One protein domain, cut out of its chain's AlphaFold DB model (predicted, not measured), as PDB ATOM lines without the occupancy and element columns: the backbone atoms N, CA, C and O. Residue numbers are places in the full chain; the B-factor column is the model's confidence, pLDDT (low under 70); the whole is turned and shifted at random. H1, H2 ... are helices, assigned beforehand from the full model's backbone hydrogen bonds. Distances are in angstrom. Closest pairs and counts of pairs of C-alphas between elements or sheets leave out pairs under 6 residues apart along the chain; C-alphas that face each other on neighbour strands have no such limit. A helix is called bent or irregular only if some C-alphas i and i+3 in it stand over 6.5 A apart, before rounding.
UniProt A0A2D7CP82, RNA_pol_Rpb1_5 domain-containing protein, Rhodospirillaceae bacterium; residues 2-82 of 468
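AT A GLANCE: This is residues 2 to 82 of the 468 residues of the protein "RNA_pol_Rpb1_5 domain-containing protein" of Rhodospirillaceae bacterium (UniProt A0A2D7CP82). Two long helices, H4 and H5, stay apart from each other, and the short helices H2 and H3 bridge the space between them; residues 2 to 9 of H1 stick out at one end and residues 35 to 41 at the other, and the body without them spans 41 by 19 by 16 A. A short antiparallel pairing of residues 15 to 16 with residues 61 to 62 ties the stretch after H1 to the link between H4 and H5. The 81 printed residues hold five named helices, H1 to H5 in order, and no named strand: all helix. The whole is a loose rod, with a radius of gyration of the C-alphas of 15.8 A and spans of 57 by 20 by 17 A.

IN THESE COORDINATES: H1, residues 2 to 10, begins at C-alpha 2 (24.186, -99.657, 30.292). H2 is residues 19 to 25, and H3 is residues 29 to 32. H3 is neither bent nor irregular, but only just: C-alphas 29 and 32 are 6.1 A apart. H4, residues 39 to 58, measures 27.7 A. H5, residues 64 to 81, measures 25.9 A and ends at C-alpha 81 (-2.436, -70.453, 4.501); it is irregular, with C-alphas 65 and 68 7.0 A apart.

HOW THE PARTS SIT: H2 touches H5, whose residues 67 to 71 alone take part; the closest C-alphas, of Ile 25 and Arg 71, are 5.2 A apart. They run the same way at a steep tilt of 51 degrees. H2 and H4 are close but not clearly touching, closest at the C-alphas of Val 22 and Arg 54, 7.2 A. H3 is close to but not clearly touching H4, closest at the C-alphas of Glu 30 and Ile 46, 7.1 A, and likewise H5, at those of Phe 32 and Ala 79, 6.9 A. H1 is apart from the other four helices. Every O i to N i+4 pair is within hydrogen-bond range in H1, H2 and H4; in H5 12 of 14 are, and H3 is too short for one.

THE WHOLE: The C-alphas of Asn 2 and Phe 36, the two farthest apart, are 57.5 A apart. The printed part has no cut and no long link. Residues 2 to 13 have pLDDT under 70.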
ATOM      1  N   ASN A   2      25.458 -99.367  30.984       47.91
ATOM      2  CA  ASN A   2      24.186 -99.657  30.292       47.91
ATOM      3  C   ASN A   2      23.090 -98.574  30.404       47.91
ATOM      4  O   ASN A   2      22.317 -98.417  29.464       47.91
ATOM      5  N   ASN A   3      23.061 -97.754  31.464       45.22
ATOM      6  CA  ASN A   3      22.006 -96.733  31.621       45.22
ATOM      7  C   ASN A   3      22.120 -95.554  30.638       45.22
ATOM      8  O   ASN A   3      21.099 -95.032  30.207       45.22
ATOM      9  N   LYS A   4      23.332 -95.164  30.211       48.75
ATOM     10  CA  LYS A   4      23.507 -94.097  29.203       48.75
ATOM     11  C   LYS A   4      23.063 -94.530  27.799       48.75
ATOM     12  O   LYS A   4      22.549 -93.701  27.062       48.75
ATOM     13  N   LYS A   5      23.208 -95.814  27.442       48.62
ATOM     14  CA  LYS A   5      22.693 -96.351  26.170       48.62
ATOM     15  C   LYS A   5      21.162 -96.448  26.171       48.62
ATOM     16  O   LYS A   5      20.555 -96.077  25.180       48.62
ATOM     17  N   LEU A   6      20.544 -96.844  27.287       47.38
ATOM     18  CA  LEU A   6      19.079 -96.870  27.435       47.38
ATOM     19  C   LEU A   6      18.444 -95.466  27.411       47.38
ATOM     20  O   LEU A   6      17.435 -95.278  26.738       47.38
ATOM     21  N   LEU A   7      19.058 -94.471  28.062       49.34
ATOM     22  CA  LEU A   7      18.626 -93.064  27.983       49.34
ATOM     23  C   LEU A   7      18.759 -92.487  26.564       49.34
ATOM     24  O   LEU A   7      17.868 -91.775  26.115       49.34
ATOM     25  N   CYS A   8      19.822 -92.845  25.838       48.66
ATOM     26  CA  CYS A   8      20.021 -92.430  24.447       48.66
ATOM     27  C   CYS A   8      19.007 -93.102  23.492       48.66
ATOM     28  O   CYS A   8      18.508 -92.471  22.566       48.66
ATOM     29  N   CYS A   9      18.623 -94.360  23.752       47.56
ATOM     30  CA  CYS A   9      17.561 -95.041  22.999       47.56
ATOM     31  C   CYS A   9      16.166 -94.451  23.275       47.56
ATOM     32  O   CYS A   9      15.363 -94.348  22.353       47.56
ATOM     33  N   LEU A  10      15.882 -94.019  24.511       50.06
ATOM     34  CA  LEU A  10      14.631 -93.333  24.870       50.06
ATOM     35  C   LEU A  10      14.531 -91.925  24.257       50.06
ATOM     36  O   LEU A  10      13.436 -91.490  23.914       50.06
ATOM     37  N   GLN A  11      15.660 -91.238  24.059       52.38
ATOM     38  CA  GLN A  11      15.724 -89.953  23.344       52.38
ATOM     39  C   GLN A  11      15.433 -90.071  21.837       52.38
ATOM     40  O   GLN A  11      15.117 -89.066  21.206       52.38
ATOM     41  N   ASN A  12      15.486 -91.287  21.283       57.19
ATOM     42  CA  ASN A  12      15.257 -91.580  19.866       57.19
ATOM     43  C   ASN A  12      13.934 -92.318  19.603       57.19
ATOM     44  O   ASN A  12      13.732 -92.825  18.501       57.19
ATOM     45  N   MET A  13      13.030 -92.401  20.582       65.88
ATOM     46  CA  MET A  13      11.682 -92.927  20.364       65.88
ATOM     47  C   MET A  13      10.681 -91.795  20.167       65.88
ATOM     48  O   MET A  13      10.816 -90.714  20.744       65.88
ATOM     49  N   LYS A  14       9.664 -92.051  19.340       73.12
ATOM     50  CA  LYS A  14       8.533 -91.137  19.203       73.12
ATOM     51  C   LYS A  14       7.842 -91.032  20.556       73.12
ATOM     52  O   LYS A  14       7.558 -92.048  21.190       73.12
ATOM     53  N   ARG A  15       7.595 -89.807  21.002       80.38
ATOM     54  CA  ARG A  15       6.827 -89.544  22.216       80.38
ATOM     55  C   ARG A  15       5.813 -88.449  21.962       80.38
ATOM     56  O   ARG A  15       5.941 -87.672  21.018       80.38
ATOM     57  N   ARG A  16       4.811 -88.386  22.833       82.06
ATOM     58  CA  ARG A  16       3.883 -87.259  22.855       82.06
ATOM     59  C   ARG A  16       4.622 -85.990  23.268       82.06
ATOM     60  O   ARG A  16       5.554 -86.033  24.082       82.06
ATOM     61  N   LEU A  17       4.194 -84.881  22.682       79.44
ATOM     62  CA  LEU A  17       4.704 -83.555  23.000       79.44
ATOM     63  C   LEU A  17       4.322 -83.188  24.439       79.44
ATOM     64  O   LEU A  17       3.191 -83.412  24.873       79.44
ATOM     65  N   SER A  18       5.273 -82.635  25.186       80.56
ATOM     66  CA  SER A  18       4.988 -82.023  26.485       80.56
ATOM     67  C   SER A  18       4.321 -80.656  26.301       80.56
ATOM     68  O   SER A  18       4.474 -80.017  25.262       80.56
ATOM     69  N   THR A  19       3.610 -80.170  27.320       78.25
ATOM     70  CA  THR A  19       2.957 -78.848  27.280       78.25
ATOM     71  C   THR A  19       3.941 -77.712  26.984       78.25
ATOM     72  O   THR A  19       3.625 -76.827  26.200       78.25
ATOM     73  N   GLN A  20       5.165 -77.792  27.511       80.00
ATOM     74  CA  GLN A  20       6.226 -76.810  27.259       80.00
ATOM     75  C   GLN A  20       6.722 -76.827  25.804       80.00
ATOM     76  O   GLN A  20       6.988 -75.775  25.231       80.00
ATOM     77  N   GLU A  21       6.820 -78.003  25.182       79.75
ATOM     78  CA  GLU A  21       7.220 -78.130  23.771       79.75
ATOM     79  C   GLU A  21       6.129 -77.630  22.827       79.75
ATOM     80  O   GLU A  21       6.422 -77.012  21.807       79.75
ATOM     81  N   VAL A  22       4.866 -77.857  23.188       79.88
ATOM     82  CA  VAL A  22       3.718 -77.297  22.473       79.88
ATOM     83  C   VAL A  22       3.728 -75.768  22.560       79.88
ATOM     84  O   VAL A  22       3.562 -75.098  21.544       79.88
ATOM     85  N   ASP A  23       3.994 -75.198  23.735       81.62
ATOM     86  CA  ASP A  23       4.103 -73.745  23.899       81.62
ATOM     87  C   ASP A  23       5.296 -73.159  23.125       81.62
ATOM     88  O   ASP A  23       5.152 -72.116  22.484       81.62
ATOM     89  N   HIS A  24       6.428 -73.868  23.072       82.69
ATOM     90  CA  HIS A  24       7.588 -73.495  22.253       82.69
ATOM     91  C   HIS A  24       7.265 -73.450  20.746       82.69
ATOM     92  O   HIS A  24       7.717 -72.552  20.028       82.69
ATOM     93  N   ILE A  25       6.430 -74.372  20.249       81.19
ATOM     94  CA  ILE A  25       5.947 -74.342  18.858       81.19
ATOM     95  C   ILE A  25       5.120 -73.067  18.596       81.19
ATOM     96  O   ILE A  25       5.249 -72.461  17.529       81.19
ATOM     97  N   PHE A  26       4.325 -72.621  19.576       80.81
ATOM     98  CA  PHE A  26       3.447 -71.447  19.475       80.81
ATOM     99  C   PHE A  26       4.094 -70.097  19.826       80.81
ATOM    100  O   PHE A  26       3.431 -69.058  19.758       80.81
ATOM    101  N   GLU A  27       5.374 -70.058  20.175       79.12
ATOM    102  CA  GLU A  27       6.097 -68.796  20.353       79.12
ATOM    103  C   GLU A  27       6.053 -67.938  19.071       79.12
ATOM    104  O   GLU A  27       6.240 -68.442  17.958       79.12
ATOM    105  N   ASN A  28       5.857 -66.624  19.223       74.81
ATOM    106  CA  ASN A  28       5.720 -65.633  18.142       74.81
ATOM    107  C   ASN A  28       4.559 -65.880  17.159       74.81
ATOM    108  O   ASN A  28       4.546 -65.311  16.068       74.81
ATOM    109  N   PHE A  29       3.557 -66.680  17.531       75.75
ATOM    110  CA  PHE A  29       2.376 -66.921  16.691       75.75
ATOM    111  C   PHE A  29       1.578 -65.641  16.387       75.75
ATOM    112  O   PHE A  29       0.933 -65.529  15.349       75.75
ATOM    113  N   GLU A  30       1.659 -64.642  17.266       73.00
ATOM    114  CA  GLU A  30       1.015 -63.340  17.085       73.00
ATOM    115  C   GLU A  30       1.503 -62.603  15.834       73.00
ATOM    116  O   GLU A  30       0.712 -61.896  15.211       73.00
ATOM    117  N   ALA A  31       2.759 -62.804  15.420       76.19
ATOM    118  CA  ALA A  31       3.370 -62.090  14.298       76.19
ATOM    119  C   ALA A  31       2.684 -62.357  12.946       76.19
ATOM    120  O   ALA A  31       2.797 -61.543  12.033       76.19
ATOM    121  N   PHE A  32       1.953 -63.468  12.819       74.06
ATOM    122  CA  PHE A  32       1.220 -63.821  11.602       74.06
ATOM    123  C   PHE A  32      -0.068 -63.014  11.408       74.06
ATOM    124  O   PHE A  32      -0.586 -62.941  10.295       74.06
ATOM    125  N   PHE A  33      -0.596 -62.410  12.474       73.00
ATOM    126  CA  PHE A  33      -1.871 -61.703  12.426       73.00
ATOM    127  C   PHE A  33      -1.657 -60.199  12.246       73.00
ATOM    128  O   PHE A  33      -0.764 -59.628  12.877       73.00
ATOM    129  N   PRO A  34      -2.479 -59.524  11.428       70.81
ATOM    130  CA  PRO A  34      -2.304 -58.103  11.178       70.81
ATOM    131  C   PRO A  34      -2.503 -57.245  12.434       70.81
ATOM    132  O   PRO A  34      -3.418 -57.472  13.224       70.81
ATOM    133  N   ASN A  35      -1.702 -56.185  12.567       73.69
ATOM    134  CA  ASN A  35      -1.776 -55.255  13.701       73.69
ATOM    135  C   ASN A  35      -2.985 -54.302  13.658       73.69
ATOM    136  O   ASN A  35      -3.226 -53.603  14.635       73.69
ATOM    137  N   PHE A  36      -3.728 -54.244  12.547       73.88
ATOM    138  CA  PHE A  36      -4.894 -53.361  12.414       73.88
ATOM    139  C   PHE A  36      -6.154 -53.899  13.114       73.88
ATOM    140  O   PHE A  36      -7.139 -53.176  13.235       73.88
ATOM    141  N   ILE A  37      -6.147 -55.164  13.547       75.56
ATOM    142  CA  ILE A  37      -7.255 -55.778  14.286       75.56
ATOM    143  C   ILE A  37      -7.176 -55.326  15.749       75.56
ATOM    144  O   ILE A  37      -6.084 -55.257  16.316       75.56
ATOM    145  N   ASN A  38      -8.329 -55.050  16.368       84.56
ATOM    146  CA  ASN A  38      -8.404 -54.730  17.794       84.56
ATOM    147  C   ASN A  38      -7.699 -55.823  18.624       84.56
ATOM    148  O   ASN A  38      -7.876 -57.013  18.359       84.56
ATOM    149  N   GLN A  39      -6.905 -55.423  19.621       82.25
ATOM    150  CA  GLN A  39      -6.059 -56.329  20.402       82.25
ATOM    151  C   GLN A  39      -6.858 -57.470  21.041       82.25
ATOM    152  O   GLN A  39      -6.444 -58.621  20.947       82.25
ATOM    153  N   GLU A  40      -8.038 -57.182  21.598       84.25
ATOM    154  CA  GLU A  40      -8.897 -58.206  22.207       84.25
ATOM    155  C   GLU A  40      -9.408 -59.231  21.183       84.25
ATOM    156  O   GLU A  40      -9.348 -60.438  21.412       84.25
ATOM    157  N   GLN A  41      -9.864 -58.764  20.015       80.56
ATOM    158  CA  GLN A  41     -10.356 -59.637  18.943       80.56
ATOM    159  C   GLN A  41      -9.231 -60.495  18.368       80.56
ATOM    160  O   GLN A  41      -9.407 -61.690  18.134       80.56
ATOM    161  N   ARG A  42      -8.058 -59.888  18.166       80.94
ATOM    162  CA  ARG A  42      -6.858 -60.584  17.711       80.94
ATOM    163  C   ARG A  42      -6.480 -61.690  18.690       80.94
ATOM    164  O   ARG A  42      -6.229 -62.808  18.251       80.94
ATOM    165  N   GLN A  43      -6.490 -61.398  19.990       84.56
ATOM    166  CA  GLN A  43      -6.167 -62.383  21.014       84.56
ATOM    167  C   GLN A  43      -7.173 -63.538  21.022       84.56
ATOM    168  O   GLN A  43      -6.766 -64.693  20.969       84.56
ATOM    169  N   ALA A  44      -8.476 -63.246  20.965       84.25
ATOM    170  CA  ALA A  44      -9.518 -64.271  20.929       84.25
ATOM    171  C   ALA A  44      -9.395 -65.211  19.712       84.25
ATOM    172  O   ALA A  44      -9.553 -66.425  19.842       84.25
ATOM    173  N   ILE A  45      -9.073 -64.669  18.531       81.00
ATOM    174  CA  ILE A  45      -8.838 -65.465  17.313       81.00
ATOM    175  C   ILE A  45      -7.599 -66.350  17.481       81.00
ATOM    176  O   ILE A  45      -7.632 -67.535  17.148       81.00
ATOM    177  N   ILE A  46      -6.513 -65.782  18.007       83.56
ATOM    178  CA  ILE A  46      -5.269 -66.513  18.251       83.56
ATOM    179  C   ILE A  46      -5.504 -67.649  19.243       83.56
ATOM    180  O   ILE A  46      -5.058 -68.766  18.992       83.56
ATOM    181  N   ASP A  47      -6.227 -67.392  20.327       86.19
ATOM    182  CA  ASP A  47      -6.525 -68.389  21.349       86.19
ATOM    183  C   ASP A  47      -7.419 -69.504  20.798       86.19
ATOM    184  O   ASP A  47      -7.172 -70.678  21.073       86.19
ATOM    185  N   HIS A  48      -8.390 -69.171  19.941       85.94
ATOM    186  CA  HIS A  48      -9.219 -70.161  19.254       85.94
ATOM    187  C   HIS A  48      -8.391 -71.073  18.332       85.94
ATOM    188  O   HIS A  48      -8.504 -72.299  18.397       85.94
ATOM    189  N   ILE A  49      -7.511 -70.490  17.510       83.75
ATOM    190  CA  ILE A  49      -6.646 -71.245  16.590       83.75
ATOM    191  C   ILE A  49      -5.632 -72.090  17.369       83.75
ATOM    192  O   ILE A  49      -5.451 -73.271  17.066       83.75
ATOM    193  N   LYS A  50      -4.994 -71.518  18.401       85.62
ATOM    194  CA  LYS A  50      -4.089 -72.249  19.298       85.62
ATOM    195  C   LYS A  50      -4.814 -73.402  19.980       85.62
ATOM    196  O   LYS A  50      -4.238 -74.478  20.078       85.62
ATOM    197  N   GLY A  51      -6.061 -73.210  20.413       86.12
ATOM    198  CA  GLY A  51      -6.898 -74.263  20.990       86.12
ATOM    199  C   GLY A  51      -7.051 -75.461  20.050       86.12
ATOM    200  O   GLY A  51      -6.671 -76.572  20.414       86.12
ATOM    201  N   GLY A  52      -7.498 -75.223  18.812       85.31
ATOM    202  CA  GLY A  52      -7.661 -76.290  17.818       85.31
ATOM    203  C   GLY A  52      -6.343 -76.984  17.445       85.31
ATOM    204  O   GLY A  52      -6.283 -78.210  17.347       85.31
ATOM    205  N   LEU A  53      -5.255 -76.223  17.297       84.75
ATOM    206  CA  LEU A  53      -3.935 -76.793  17.006       84.75
ATOM    207  C   LEU A  53      -3.368 -77.582  18.196       84.75
ATOM    208  O   LEU A  53      -2.728 -78.608  17.988       84.75
ATOM    209  N   ARG A  54      -3.615 -77.150  19.439       86.31
ATOM    210  CA  ARG A  54      -3.219 -77.888  20.652       86.31
ATOM    211  C   ARG A  54      -3.892 -79.253  20.719       86.31
ATOM    212  O   ARG A  54      -3.217 -80.235  21.017       86.31
ATOM    213  N   GLU A  55      -5.185 -79.326  20.407       85.88
ATOM    214  CA  GLU A  55      -5.909 -80.601  20.341       85.88
ATOM    215  C   GLU A  55      -5.291 -81.536  19.297       85.88
ATOM    216  O   GLU A  55      -4.981 -82.687  19.610       85.88
ATOM    217  N   GLN A  56      -5.009 -81.032  18.093       85.31
ATOM    218  CA  GLN A  56      -4.378 -81.820  17.030       85.31
ATOM    219  C   GLN A  56      -2.971 -82.302  17.413       85.31
ATOM    220  O   GLN A  56      -2.651 -83.476  17.230       85.31
ATOM    221  N   LEU A  57      -2.149 -81.428  18.004       84.19
ATOM    222  CA  LEU A  57      -0.784 -81.753  18.433       84.19
ATOM    223  C   LEU A  57      -0.749 -82.756  19.595       84.19
ATOM    224  O   LEU A  57       0.191 -83.544  19.688       84.19
ATOM    225  N   SER A  58      -1.770 -82.775  20.456       79.62
ATOM    226  CA  SER A  58      -1.851 -83.711  21.586       79.62
ATOM    227  C   SER A  58      -1.955 -85.183  21.154       79.62
ATOM    228  O   SER A  58      -1.526 -86.079  21.886       79.62
ATOM    229  N   GLY A  59      -2.481 -85.433  19.947       81.06
ATOM    230  CA  GLY A  59      -2.585 -86.760  19.340       81.06
ATOM    231  C   GLY A  59      -1.344 -87.202  18.557       81.06
ATOM    232  O   GLY A  59      -1.299 -88.343  18.100       81.06
ATOM    233  N   CYS A  60      -0.341 -86.334  18.386       81.88
ATOM    234  CA  CYS A  60       0.834 -86.617  17.565       81.88
ATOM    235  C   CYS A  60       2.005 -87.180  18.385       81.88
ATOM    236  O   CYS A  60       2.337 -86.692  19.467       81.88
ATOM    237  N   GLU A  61       2.689 -88.179  17.825       84.62
ATOM    238  CA  GLU A  61       3.929 -88.727  18.377       84.62
ATOM    239  C   GLU A  61       5.113 -88.317  17.499       84.62
ATOM    240  O   GLU A  61       5.188 -88.677  16.320       84.62
ATOM    241  N   VAL A  62       6.047 -87.562  18.074       82.38
ATOM    242  CA  VAL A  62       7.147 -86.922  17.341       82.38
ATOM    243  C   VAL A  62       8.481 -87.296  17.985       82.38
ATOM    244  O   VAL A  62       8.560 -87.571  19.186       82.38
ATOM    245  N   TYR A  63       9.541 -87.349  17.181       83.88
ATOM    246  CA  TYR A  63      10.902 -87.467  17.700       83.88
ATOM    247  C   TYR A  63      11.341 -86.124  18.299       83.88
ATOM    248  O   TYR A  63      11.150 -85.101  17.644       83.88
ATOM    249  N   PRO A  64      11.996 -86.092  19.473       78.44
ATOM    250  CA  PRO A  64      12.434 -84.840  20.098       78.44
ATOM    251  C   PRO A  64      13.312 -83.952  19.200       78.44
ATOM    252  O   PRO A  64      13.241 -82.734  19.283       78.44
ATOM    253  N   GLN A  65      14.105 -84.558  18.311       81.88
ATOM    254  CA  GLN A  65      14.977 -83.847  17.365       81.88
ATOM    255  C   GLN A  65      14.206 -83.154  16.229       81.88
ATOM    256  O   GLN A  65      14.700 -82.192  15.661       81.88
ATOM    257  N   ALA A  66      12.997 -83.624  15.912       82.50
ATOM    258  CA  ALA A  66      12.174 -83.096  14.825       82.50
ATOM    259  C   ALA A  66      11.215 -81.983  15.289       82.50
ATOM    260  O   ALA A  66      10.394 -81.520  14.501       82.50
ATOM    261  N   ILE A  67      11.271 -81.565  16.561       83.31
ATOM    262  CA  ILE A  67      10.383 -80.525  17.110       83.31
ATOM    263  C   ILE A  67      10.670 -79.164  16.463       83.31
ATOM    264  O   ILE A  67       9.732 -78.442  16.120       83.31
ATOM    265  N   ASP A  68      11.942 -78.827  16.244       84.62
ATOM    266  CA  ASP A  68      12.324 -77.565  15.602       84.62
ATOM    267  C   ASP A  68      11.963 -77.548  14.108       84.62
ATOM    268  O   ASP A  68      11.451 -76.542  13.610       84.62
ATOM    269  N   ASP A  69      12.122 -78.681  13.420       86.00
ATOM    270  CA  ASP A  69      11.699 -78.857  12.023       86.00
ATOM    271  C   ASP A  69      10.172 -78.819  11.874       86.00
ATOM    272  O   ASP A  69       9.632 -78.268  10.912       86.00
ATOM    273  N   LEU A  70       9.447 -79.378  12.847       84.75
ATOM    274  CA  LEU A  70       7.992 -79.282  12.913       84.75
ATOM    275  C   LEU A  70       7.567 -77.823  13.101       84.75
ATOM    276  O   LEU A  70       6.676 -77.351  12.398       84.75
ATOM    277  N   ARG A  71       8.224 -77.090  14.005       85.25
ATOM    278  CA  ARG A  71       7.956 -75.668  14.246       85.25
ATOM    279  C   ARG A  71       8.188 -74.831  12.988       85.25
ATOM    280  O   ARG A  71       7.339 -74.004  12.657       85.25
ATOM    281  N   SER A  72       9.308 -75.020  12.291       86.62
ATOM    282  CA  SER A  72       9.609 -74.286  11.055       86.62
ATOM    283  C   SER A  72       8.603 -74.619   9.948       86.62
ATOM    284  O   SER A  72       8.007 -73.706   9.376       86.62
ATOM    285  N   SER A  73       8.309 -75.904   9.738       87.00
ATOM    286  CA  SER A  73       7.332 -76.367   8.742       87.00
ATOM    287  C   SER A  73       5.923 -75.840   9.021       87.00
ATOM    288  O   SER A  73       5.243 -75.365   8.113       87.00
ATOM    289  N   MET A  74       5.482 -75.860  10.284       84.88
ATOM    290  CA  MET A  74       4.192 -75.296  10.688       84.88
ATOM    291  C   MET A  74       4.130 -73.794  10.420       84.88
ATOM    292  O   MET A  74       3.136 -73.313   9.882       84.88
ATOM    293  N   ARG A  75       5.191 -73.049  10.753       85.12
ATOM    294  CA  ARG A  75       5.268 -71.607  10.475       85.12
ATOM    295  C   ARG A  75       5.176 -71.311   8.983       85.12
ATOM    296  O   ARG A  75       4.433 -70.410   8.600       85.12
ATOM    297  N   GLU A  76       5.870 -72.074   8.142       86.31
ATOM    298  CA  GLU A  76       5.764 -71.935   6.688       86.31
ATOM    299  C   GLU A  76       4.359 -72.261   6.176       86.31
ATOM    300  O   GLU A  76       3.814 -71.517   5.361       86.31
ATOM    301  N   MET A  77       3.747 -73.345   6.661       86.81
ATOM    302  CA  MET A  77       2.385 -73.717   6.274       86.81
ATOM    303  C   MET A  77       1.364 -72.654   6.678       86.81
ATOM    304  O   MET A  77       0.509 -72.303   5.870       86.81
ATOM    305  N   ILE A  78       1.469 -72.104   7.890       83.06
ATOM    306  CA  ILE A  78       0.593 -71.025   8.363       83.06
ATOM    307  C   ILE A  78       0.790 -69.773   7.512       83.06
ATOM    308  O   ILE A  78      -0.193 -69.203   7.046       83.06
ATOM    309  N   ALA A  79       2.039 -69.380   7.245       83.06
ATOM    310  CA  ALA A  79       2.336 -68.228   6.397       83.06
ATOM    311  C   ALA A  79       1.738 -68.376   4.988       83.06
ATOM    312  O   ALA A  79       1.234 -67.403   4.433       83.06
ATOM    313  N   ARG A  80       1.744 -69.593   4.427       86.81
ATOM    314  CA  ARG A  80       1.122 -69.901   3.126       86.81
ATOM    315  C   ARG A  80      -0.406 -69.995   3.177       86.81
ATOM    316  O   ARG A  80      -1.043 -69.809   2.148       86.81
ATOM    317  N   ALA A  81      -0.989 -70.309   4.332       86.75
ATOM    318  CA  ALA A  81      -2.436 -70.453   4.501       86.75
ATOM    319  C   ALA A  81      -3.167 -69.107   4.655       86.75
ATOM    320  O   ALA A  81      -4.386 -69.048   4.488       86.75
ATOM    321  N   ILE A  82      -2.450 -68.030   4.985       83.69
ATOM    322  CA  ILE A  82      -3.022 -66.685   5.095       83.69
ATOM    323  C   ILE A  82      -3.434 -66.191   3.704       83.69
ATOM    324  O   ILE A  82      -2.645 -66.220   2.761       83.69
TER     325      ILE A  82